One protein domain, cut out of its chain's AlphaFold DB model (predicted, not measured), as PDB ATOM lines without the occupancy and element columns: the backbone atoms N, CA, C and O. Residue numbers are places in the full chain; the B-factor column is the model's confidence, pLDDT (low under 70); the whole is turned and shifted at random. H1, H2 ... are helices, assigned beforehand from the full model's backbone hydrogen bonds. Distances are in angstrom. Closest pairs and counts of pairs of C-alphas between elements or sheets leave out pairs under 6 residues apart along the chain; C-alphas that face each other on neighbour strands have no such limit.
ATOM      1  N   THR A  11     136.885 105.388  70.453       85.25
ATOM      2  CA  THR A  11     135.874 105.660  69.429       85.25
ATOM      3  C   THR A  11     135.199 104.385  68.936       85.25
ATOM      4  O   THR A  11     134.070 104.439  68.458       85.25
ATOM      5  N   THR A  12     135.817 103.221  69.130       83.56
ATOM      6  CA  THR A  12     135.193 101.919  68.851       83.56
ATOM      7  C   THR A  12     133.886 101.761  69.635       83.56
ATOM      8  O   THR A  12     132.919 101.217  69.106       83.56
ATOM      9  N   GLY A  13     133.783 102.354  70.831       80.88
ATOM     10  CA  GLY A  13     132.561 102.393  71.648       80.88
ATOM     11  C   GLY A  13     131.371 103.143  71.028       80.88
ATOM     12  O   GLY A  13     130.268 103.057  71.566       80.88
ATOM     13  N   ILE A  14     131.568 103.857  69.910       86.50
ATOM     14  CA  ILE A  14     130.528 104.627  69.197       86.50
ATOM     15  C   ILE A  14     130.461 104.339  67.682       86.50
ATOM     16  O   ILE A  14     129.630 104.915  66.979       86.50
ATOM     17  N   ARG A  15     131.302 103.442  67.150       88.25
ATOM     18  CA  ARG A  15     131.337 103.083  65.716       88.25
ATOM     19  C   ARG A  15     130.281 102.018  65.372       88.25
ATOM     20  O   ARG A  15     130.617 100.851  65.177       88.25
ATOM     21  N   PHE A  16     129.013 102.407  65.256       87.56
ATOM     22  CA  PHE A  16     127.901 101.512  64.876       87.56
ATOM     23  C   PHE A  16     127.420 101.728  63.438       87.56
ATOM     24  O   PHE A  16     127.722 102.756  62.824       87.56
ATOM     25  N   HIS A  17     126.646 100.781  62.893       92.12
ATOM     26  CA  HIS A  17     126.051 100.978  61.574       92.12
ATOM     27  C   HIS A  17     124.989 102.086  61.665       92.12
ATOM     28  O   HIS A  17     124.146 102.032  62.560       92.12
ATOM     29  N   PRO A  18     124.943 103.067  60.741       89.88
ATOM     30  CA  PRO A  18     123.971 104.164  60.819       89.88
ATOM     31  C   PRO A  18     122.521 103.682  60.957       89.88
ATOM     32  O   PRO A  18     121.748 104.218  61.744       89.88
ATOM     33  N   PHE A  19     122.174 102.610  60.240       94.00
ATOM     34  CA  PHE A  19     120.872 101.950  60.360       94.00
ATOM     35  C   PHE A  19     120.584 101.396  61.767       94.00
ATOM     36  O   PHE A  19     119.473 101.569  62.261       94.00
ATOM     37  N   GLU A  20     121.564 100.777  62.435       90.81
ATOM     38  CA  GLU A  20     121.402 100.258  63.804       90.81
ATOM     39  C   GLU A  20     121.138 101.399  64.790       90.81
ATOM     40  O   GLU A  20     120.262 101.284  65.646       90.81
ATOM     41  N   ILE A  21     121.838 102.529  64.627       90.75
ATOM     42  CA  ILE A  21     121.638 103.725  65.454       90.75
ATOM     43  C   ILE A  21     120.221 104.267  65.262       90.75
ATOM     44  O   ILE A  21     119.522 104.499  66.245       90.75
ATOM     45  N   ILE A  22     119.776 104.447  64.016       94.62
ATOM     46  CA  ILE A  22     118.440 104.983  63.716       94.62
ATOM     47  C   ILE A  22     117.355 104.063  64.278       94.62
ATOM     48  O   ILE A  22     116.440 104.537  64.953       94.62
ATOM     49  N   LEU A  23     117.467 102.755  64.045       95.88
ATOM     50  CA  LEU A  23     116.500 101.778  64.538       95.88
ATOM     51  C   LEU A  23     116.444 101.768  66.072       95.88
ATOM     52  O   LEU A  23     115.358 101.828  66.649       95.88
ATOM     53  N   SER A  24     117.605 101.763  66.733       91.25
ATOM     54  CA  SER A  24     117.710 101.845  68.195       91.25
ATOM     55  C   SER A  24     117.081 103.131  68.736       91.25
ATOM     56  O   SER A  24     116.310 103.097  69.695       91.25
ATOM     57  N   MET A  25     117.328 104.264  68.075       91.50
ATOM     58  CA  MET A  25     116.789 105.570  68.454       91.50
ATOM     59  C   MET A  25     115.257 105.600  68.353       91.50
ATOM     60  O   MET A  25     114.597 106.045  69.290       91.50
ATOM     61  N   VAL A  26     114.680 105.068  67.270       95.88
ATOM     62  CA  VAL A  26     113.219 104.970  67.084       95.88
ATOM     63  C   VAL A  26     112.580 104.101  68.164       95.88
ATOM     64  O   VAL A  26     111.598 104.517  68.778       95.88
ATOM     65  N   ILE A  27     113.147 102.923  68.441       94.50
ATOM     66  CA  ILE A  27     112.622 102.019  69.474       94.50
ATOM     67  C   ILE A  27     112.721 102.676  70.855       94.50
ATOM     68  O   ILE A  27     111.735 102.709  71.592       94.50
ATOM     69  N   LYS A  28     113.878 103.254  71.195       91.12
ATOM     70  CA  LYS A  28     114.110 103.913  72.487       91.12
ATOM     71  C   LYS A  28     113.145 105.077  72.705       91.12
ATOM     72  O   LYS A  28     112.517 105.151  73.759       91.12
ATOM     73  N   PHE A  29     112.973 105.955  71.714       91.44
ATOM     74  CA  PHE A  29     112.009 107.053  71.814       91.44
ATOM     75  C   PHE A  29     110.566 106.566  71.872       91.44
ATOM     76  O   PHE A  29     109.794 107.106  72.659       91.44
ATOM     77  N   GLY A  30     110.205 105.533  71.107       94.69
ATOM     78  CA  GLY A  30     108.881 104.919  71.191       94.69
ATOM     79  C   GLY A  30     108.563 104.453  72.612       94.69
ATOM     80  O   GLY A  30     107.513 104.793  73.154       94.69
ATOM     81  N   VAL A  31     109.505 103.764  73.265       93.06
ATOM     82  CA  VAL A  31     109.364 103.341  74.668       93.06
ATOM     83  C   VAL A  31     109.251 104.539  75.610       93.06
ATOM     84  O   VAL A  31     108.401 104.526  76.497       93.06
ATOM     85  N   VAL A  32     110.056 105.589  75.418       92.75
ATOM     86  CA  VAL A  32     109.985 106.815  76.234       92.75
ATOM     87  C   VAL A  32     108.620 107.495  76.101       92.75
ATOM     88  O   VAL A  32     108.044 107.889  77.109       92.75
ATOM     89  N   VAL A  33     108.064 107.595  74.894       93.25
ATOM     90  CA  VAL A  33     106.735 108.189  74.673       93.25
ATOM     91  C   VAL A  33     105.636 107.360  75.342       93.25
ATOM     92  O   VAL A  33     104.728 107.931  75.938       93.25
ATOM     93  N   VAL A  34     105.723 106.029  75.280       95.75
ATOM     94  CA  VAL A  34     104.713 105.125  75.858       95.75
ATOM     95  C   VAL A  34     104.784 105.074  77.387       95.75
ATOM     96  O   VAL A  34     103.751 105.097  78.047       95.75
ATOM     97  N   MET A  35     105.987 104.990  77.960       93.81
ATOM     98  CA  MET A  35     106.193 104.837  79.407       93.81
ATOM     99  C   MET A  35     106.219 106.177  80.156       93.81
ATOM    100  O   MET A  35     106.037 106.195  81.370       93.81
ATOM    101  N   GLY A  36     106.485 107.285  79.458       92.19
ATOM    102  CA  GLY A  36     106.607 108.621  80.046       92.19
ATOM    103  C   GLY A  36     107.613 108.733  81.204       92.19
ATOM    104  O   GLY A  36     107.272 109.346  82.218       92.19
ATOM    105  N   PRO A  37     108.829 108.150  81.124       92.38
ATOM    106  CA  PRO A  37     109.796 108.242  82.211       92.38
ATOM    107  C   PRO A  37     110.249 109.699  82.424       92.38
ATOM    108  O   PRO A  37     110.232 110.505  81.489       92.38
ATOM    109  N   PRO A  38     110.708 110.060  83.635       93.56
ATOM    110  CA  PRO A  38     111.194 111.406  83.914       93.56
ATOM    111  C   PRO A  38     112.385 111.760  83.013       93.56
ATOM    112  O   PRO A  38     113.384 111.037  82.973       93.56
ATOM    113  N   VAL A  39     112.303 112.912  82.337       89.75
ATOM    114  CA  VAL A  39     113.305 113.385  81.358       89.75
ATOM    115  C   VAL A  39     114.713 113.402  81.948       89.75
ATOM    116  O   VAL A  39     115.660 112.951  81.312       89.75
ATOM    117  N   LEU A  40     114.853 113.861  83.195       94.06
ATOM    118  CA  LEU A  40     116.146 113.903  83.873       94.06
ATOM    119  C   LEU A  40     116.764 112.503  84.027       94.06
ATOM    120  O   LEU A  40     117.960 112.339  83.807       94.06
ATOM    121  N   GLY A  41     115.951 111.491  84.343       93.25
ATOM    122  CA  GLY A  41     116.410 110.106  84.451       93.25
ATOM    123  C   GLY A  41     116.891 109.552  83.111       93.25
ATOM    124  O   GLY A  41     117.934 108.906  83.057       93.25
ATOM    125  N   MET A  42     116.186 109.871  82.022       91.69
ATOM    126  CA  MET A  42     116.601 109.497  80.667       91.69
ATOM    127  C   MET A  42     117.944 110.133  80.292       91.69
ATOM    128  O   MET A  42     118.826 109.442  79.792       91.69
ATOM    129  N   VAL A  43     118.113 111.434  80.546       92.81
ATOM    130  CA  VAL A  43     119.358 112.149  80.227       92.81
ATOM    131  C   VAL A  43     120.526 111.584  81.031       92.81
ATOM    132  O   VAL A  43     121.581 111.319  80.460       92.81
ATOM    133  N   ILE A  44     120.339 111.344  82.332       96.19
ATOM    134  CA  ILE A  44     121.369 110.728  83.180       96.19
ATOM    135  C   ILE A  44     121.731 109.340  82.649       96.19
ATOM    136  O   ILE A  44     122.911 109.047  82.478       96.19
ATOM    137  N   PHE A  45     120.732 108.504  82.354       92.94
ATOM    138  CA  PHE A  45     120.957 107.169  81.808       92.94
ATOM    139  C   PHE A  45     121.753 107.223  80.503       92.94
ATOM    140  O   PHE A  45     122.752 106.524  80.373       92.94
ATOM    141  N   GLU A  46     121.359 108.080  79.563       92.75
ATOM    142  CA  GLU A  46     122.012 108.187  78.261       92.75
ATOM    143  C   GLU A  46     123.465 108.653  78.386       92.75
ATOM    144  O   GLU A  46     124.358 108.092  77.749       92.75
ATOM    145  N   VAL A  47     123.722 109.658  79.225       95.44
ATOM    146  CA  VAL A  47     125.078 110.159  79.468       95.44
ATOM    147  C   VAL A  47     125.938 109.070  80.102       95.44
ATOM    148  O   VAL A  47     127.036 108.809  79.615       95.44
ATOM    149  N   LEU A  48     125.441 108.399  81.144       95.69
ATOM    150  CA  LEU A  48     126.178 107.326  81.813       95.69
ATOM    151  C   LEU A  48     126.441 106.149  80.872       95.69
ATOM    152  O   LEU A  48     127.563 105.649  80.839       95.69
ATOM    153  N   LEU A  49     125.454 105.743  80.070       92.38
ATOM    154  CA  LEU A  49     125.594 104.683  79.071       92.38
ATOM    155  C   LEU A  49     126.708 105.011  78.068       92.38
ATOM    156  O   LEU A  49     127.594 104.193  77.834       92.38
ATOM    157  N   ASN A  50     126.704 106.218  77.501       92.56
ATOM    158  CA  ASN A  50     127.695 106.611  76.498       92.56
ATOM    159  C   ASN A  50     129.095 106.789  77.102       92.56
ATOM    160  O   ASN A  50     130.076 106.318  76.528       92.56
ATOM    161  N   VAL A  51     129.203 107.424  78.274       94.25
ATOM    162  CA  VAL A  51     130.486 107.599  78.976       94.25
ATOM    163  C   VAL A  51     131.088 106.249  79.347       94.25
ATOM    164  O   VAL A  51     132.270 106.023  79.098       94.25
ATOM    165  N   THR A  52     130.288 105.337  79.900       92.62
ATOM    166  CA  THR A  52     130.770 103.994  80.246       92.62
ATOM    167  C   THR A  52     131.119 103.181  79.003       92.62
ATOM    168  O   THR A  52     132.161 102.542  79.001       92.62
ATOM    169  N   SER A  53     130.361 103.277  77.904       91.25
ATOM    170  CA  SER A  53     130.734 102.642  76.626       91.25
ATOM    171  C   SER A  53     132.113 103.102  76.132       91.25
ATOM    172  O   SER A  53     132.981 102.279  75.833       91.25
ATOM    173  N   MET A  54     132.355 104.418  76.120       91.31
ATOM    174  CA  MET A  54     133.644 104.997  75.724       91.31
ATOM    175  C   MET A  54     134.777 104.605  76.677       91.31
ATOM    176  O   MET A  54     135.884 104.315  76.229       91.31
ATOM    177  N   PHE A  55     134.509 104.571  77.984       92.19
ATOM    178  CA  PHE A  55     135.479 104.138  78.986       92.19
ATOM    179  C   PHE A  55     135.862 102.670  78.802       92.19
ATOM    180  O   PHE A  55     137.047 102.363  78.753       92.19
ATOM    181  N   ASN A  56     134.888 101.776  78.621       90.06
ATOM    182  CA  ASN A  56     135.114 100.339  78.443       90.06
ATOM    183  C   ASN A  56     135.914 100.031  77.166       90.06
ATOM    184  O   ASN A  56     136.634  99.039  77.104       90.06
ATOM    185  N   HIS A  57     135.803 100.891  76.154       90.12
ATOM    186  CA  HIS A  57     136.586 100.835  74.918       90.12
ATOM    187  C   HIS A  57     137.892 101.629  74.973       90.12
ATOM    188  O   HIS A  57     138.652 101.661  74.008       90.12
ATOM    189  N   GLY A  58     138.174 102.291  76.091       87.00
ATOM    190  CA  GLY A  58     139.348 103.128  76.219       87.00
ATOM    191  C   GLY A  58     140.635 102.324  76.105       87.00
ATOM    192  O   GLY A  58     140.821 101.314  76.780       87.00
ATOM    193  N   ASN A  59     141.583 102.822  75.312       85.81
ATOM    194  CA  ASN A  59     142.929 102.258  75.260       85.81
ATOM    195  C   ASN A  59     143.803 102.803  76.406       85.81
ATOM    196  O   ASN A  59     144.869 103.378  76.192       85.81
ATOM    197  N   VAL A  60     143.306 102.696  77.642       83.81
ATOM    198  CA  VAL A  60     143.982 103.184  78.850       83.81
ATOM    199  C   VAL A  60     144.316 102.001  79.742       83.81
ATOM    200  O   VAL A  60     143.442 101.234  80.142       83.81
ATOM    201  N   ARG A  61     145.596 101.869  80.093       81.81
ATOM    202  CA  ARG A  61     146.051 100.821  81.005       81.81
ATOM    203  C   ARG A  61     145.836 101.249  82.452       81.81
ATOM    204  O   ARG A  61     146.527 102.136  82.950       81.81
ATOM    205  N   ILE A  62     144.901 100.599  83.137       84.00
ATOM    206  CA  ILE A  62     144.626 100.851  84.555       84.00
ATOM    207  C   ILE A  62     145.611 100.054  85.426       84.00
ATOM    208  O   ILE A  62     145.963  98.910  85.133       84.00
ATOM    209  N   LEU A  63     146.084 100.665  86.516       87.00
ATOM    210  CA  LEU A  63     146.902  99.985  87.525       87.00
ATOM    211  C   LEU A  63     146.115  98.824  88.145       87.00
ATOM    212  O   LEU A  63     144.983  99.007  88.575       87.00
ATOM    213  N   ARG A  64     146.736  97.649  88.294       82.31
ATOM    214  CA  ARG A  64     146.070  96.416  88.770       82.31
ATOM    215  C   ARG A  64     145.288  96.564  90.079       82.31
ATOM    216  O   ARG A  64     144.218  95.985  90.223       82.31
ATOM    217  N   GLY A  65     145.834  97.305  91.045       83.19
ATOM    218  CA  GLY A  65     145.155  97.544  92.321       83.19
ATOM    219  C   GLY A  65     143.873  98.362  92.150       83.19
ATOM    220  O   GLY A  65     142.869  98.064  92.786       83.19
ATOM    221  N   LEU A  66     143.902  99.341  91.242       85.81
ATOM    222  CA  LEU A  66     142.757 100.181  90.922       85.81
ATOM    223  C   LEU A  66     141.735  99.428  90.063       85.81
ATOM    224  O   LEU A  66     140.550  99.497  90.356       85.81
ATOM    225  N   ASP A  67     142.187  98.652  89.078       87.81
ATOM    226  CA  ASP A  67     141.329  97.797  88.246       87.81
ATOM    227  C   ASP A  67     140.546  96.784  89.096       87.81
ATOM    228  O   ASP A  67     139.338  96.646  88.936       87.81
ATOM    229  N   ARG A  68     141.188  96.174  90.104       84.19
ATOM    230  CA  ARG A  68     140.515  95.258  91.038       84.19
ATOM    231  C   ARG A  68     139.399  95.930  91.834       84.19
ATOM    232  O   ARG A  68     138.399  95.278  92.104       84.19
ATOM    233  N   VAL A  69     139.583  97.178  92.263       89.44
ATOM    234  CA  VAL A  69     138.569  97.911  93.038       89.44
ATOM    235  C   VAL A  69     137.464  98.421  92.116       89.44
ATOM    236  O   VAL A  69     136.287  98.231  92.415       89.44
ATOM    237  N   LEU A  70     137.833  99.012  90.976       89.25
ATOM    238  CA  LEU A  70     136.889  99.512  89.977       89.25
ATOM    239  C   LEU A  70     136.022  98.395  89.396       89.25
ATOM    240  O   LEU A  70     134.828  98.614  89.222       89.25
ATOM    241  N   GLY A  71     136.579  97.200  89.187       89.31
ATOM    242  CA  GLY A  71     135.870  96.040  88.643       89.31
ATOM    243  C   GLY A  71     134.689  95.545  89.487       89.31
ATOM    244  O   GLY A  71     133.867  94.785  88.985       89.31
ATOM    245  N   TRP A  72     134.555  95.981  90.747       88.19
ATOM    246  CA  TRP A  72     133.354  95.713  91.555       88.19
ATOM    247  C   TRP A  72     132.172  96.622  91.209       88.19
ATOM    248  O   TRP A  72     131.037  96.292  91.542       88.19
ATOM    249  N   ILE A  73     132.434  97.780  90.601       89.56
ATOM    250  CA  ILE A  73     131.455  98.862  90.429       89.56
ATOM    251  C   ILE A  73     131.191  99.129  88.946       89.56
ATOM    252  O   ILE A  73     130.052  99.383  88.561       89.56
ATOM    253  N   VAL A  74     132.229  99.077  88.109       91.25
ATOM    254  CA  VAL A  74     132.159  99.380  86.677       91.25
ATOM    255  C   VAL A  74     132.883  98.315  85.862       91.25
ATOM    256  O   VAL A  74     133.843  97.701  86.324       91.25
ATOM    257  N   VAL A  75     132.449  98.128  84.617       91.56
ATOM    258  CA  VAL A  75     133.211  97.345  83.641       91.56
ATOM    259  C   VAL A  75     134.469  98.144  83.296       91.56
ATOM    260  O   VAL A  75     134.379  99.317  82.955       91.56
ATOM    261  N   THR A  76     135.652  97.551  83.440       91.69
ATOM    262  CA  THR A  76     136.917  98.219  83.093       91.69
ATOM    263  C   THR A  76     137.340  97.883  81.659       91.69
ATOM    264  O   THR A  76     136.863  96.886  81.104       91.69
ATOM    265  N   PRO A  77     138.257  98.659  81.044       88.56
ATOM    266  CA  PRO A  77     138.786  98.340  79.721       88.56
ATOM    267  C   PRO A  77     139.342  96.919  79.615       88.56
ATOM    268  O   PRO A  77     139.098  96.235  78.629       88.56
ATOM    269  N   GLU A  78     140.047  96.440  80.645       86.12
ATOM    270  CA  GLU A  78     140.611  95.087  80.656       86.12
ATOM    271  C   GLU A  78     139.516  94.012  80.728       86.12
ATOM    272  O   GLU A  78     139.606  93.006  80.025       86.12
ATOM    273  N   MET A  79     138.447  94.234  81.505       86.62
ATOM    274  CA  MET A  79     137.287  93.331  81.528       86.62
ATOM    275  C   MET A  79     136.571  93.306  80.176       86.62
ATOM    276  O   MET A  79     136.231  92.236  79.671       86.62
ATOM    277  N   HIS A  80     136.361  94.473  79.570       88.69
ATOM    278  CA  HIS A  80     135.649  94.588  78.299       88.69
ATOM    279  C   HIS A  80     136.457  94.052  77.117       88.69
ATOM    280  O   HIS A  80     135.900  93.481  76.182       88.69
ATOM    281  N   ARG A  81     137.787  94.144  77.171       84.94
ATOM    282  CA  ARG A  81     138.674  93.589  76.143       84.94
ATOM    283  C   ARG A  81     138.553  92.064  76.036       84.94
ATOM    284  O   ARG A  81     138.711  91.532  74.944       84.94
ATOM    285  N   VAL A  82     138.200  91.360  77.120       82.38
ATOM    286  CA  VAL A  82     137.917  89.910  77.075       82.38
ATOM    287  C   VAL A  82     136.705  89.606  76.197       82.38
ATOM    288  O   VAL A  82     136.734  88.630  75.451       82.38
ATOM    289  N   HIS A  83     135.666  90.444  76.236       83.25
ATOM    290  CA  HIS A  83     134.478  90.271  75.396       83.25
ATOM    291  C   HIS A  83     134.809  90.349  73.898       83.25
ATOM    292  O   HIS A  83     134.253  89.589  73.110       83.25
ATOM    293  N   HIS A  84     135.751  91.217  73.522       80.25
ATOM    294  CA  HIS A  84     136.248  91.344  72.148       80.25
ATOM    295  C   HIS A  84     137.384  90.372  71.808       80.25
ATOM    296  O   HIS A  84     137.843  90.322  70.670       80.25
ATOM    297  N   SER A  85     137.848  89.582  72.778       78.00
ATOM    298  CA  SER A  85     138.893  88.592  72.550       78.00
ATOM    299  C   SER A  85     138.306  87.272  72.063       78.00
ATOM    300  O   SER A  85     137.265  86.810  72.523       78.00
TER     301      SER A  85
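AT A GLANCE: This is residues 11 to 85 of the 105 residues of the protein "Putative sterol desaturase" of Candidatus Jettenia ecosi (UniProt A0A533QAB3). Two long helices, H3 and H2, make an open V, joined at its point by a tight link; H1 and H5 pack on the other end of H3, with H4 beyond. H2 sticks out, residues 18 to 31 and 33 to 35 standing free. The class is all helix: 75 residues with five named helices, H1 to H5, no named strand, loose, radius of gyration of the C-alphas 15.3 A, spans 44 by 27 by 16 A.

HOW THE PARTS SIT: H3, residues 39 to 56, touches H1, residues 11 to 14, with residues 53 to 56 alone; the closest C-alphas, of Gly 13 and Met 54, are 5.0 A apart. Residues 55 to 56 alone touch H5, residues 77 to 83, about perpendicular at 85 degrees; the closest C-alphas, of Asn 56 and Pro 77, are 4.4 A apart. H2, residues 18 to 35, is only just apart from H3, closest 8.4 A. H4, residues 64 to 70, touches no helix. Every O i to N i+4 pair is within hydrogen-bond range in H2, H3 and H4; H5 has 1 of 3, and 3 of 4 O i to N i+3 pairs; H1 is too short.

IN THESE COORDINATES: H3 runs 25.6 A from C-alpha 39 at (113.305, 113.385, 81.358); H2 runs 25.7 A to C-alpha 35 at (106.193, 104.837, 79.407).

THE WHOLE: The printed part has no cut and no long link; no printed residue is under 70 in pLDDT.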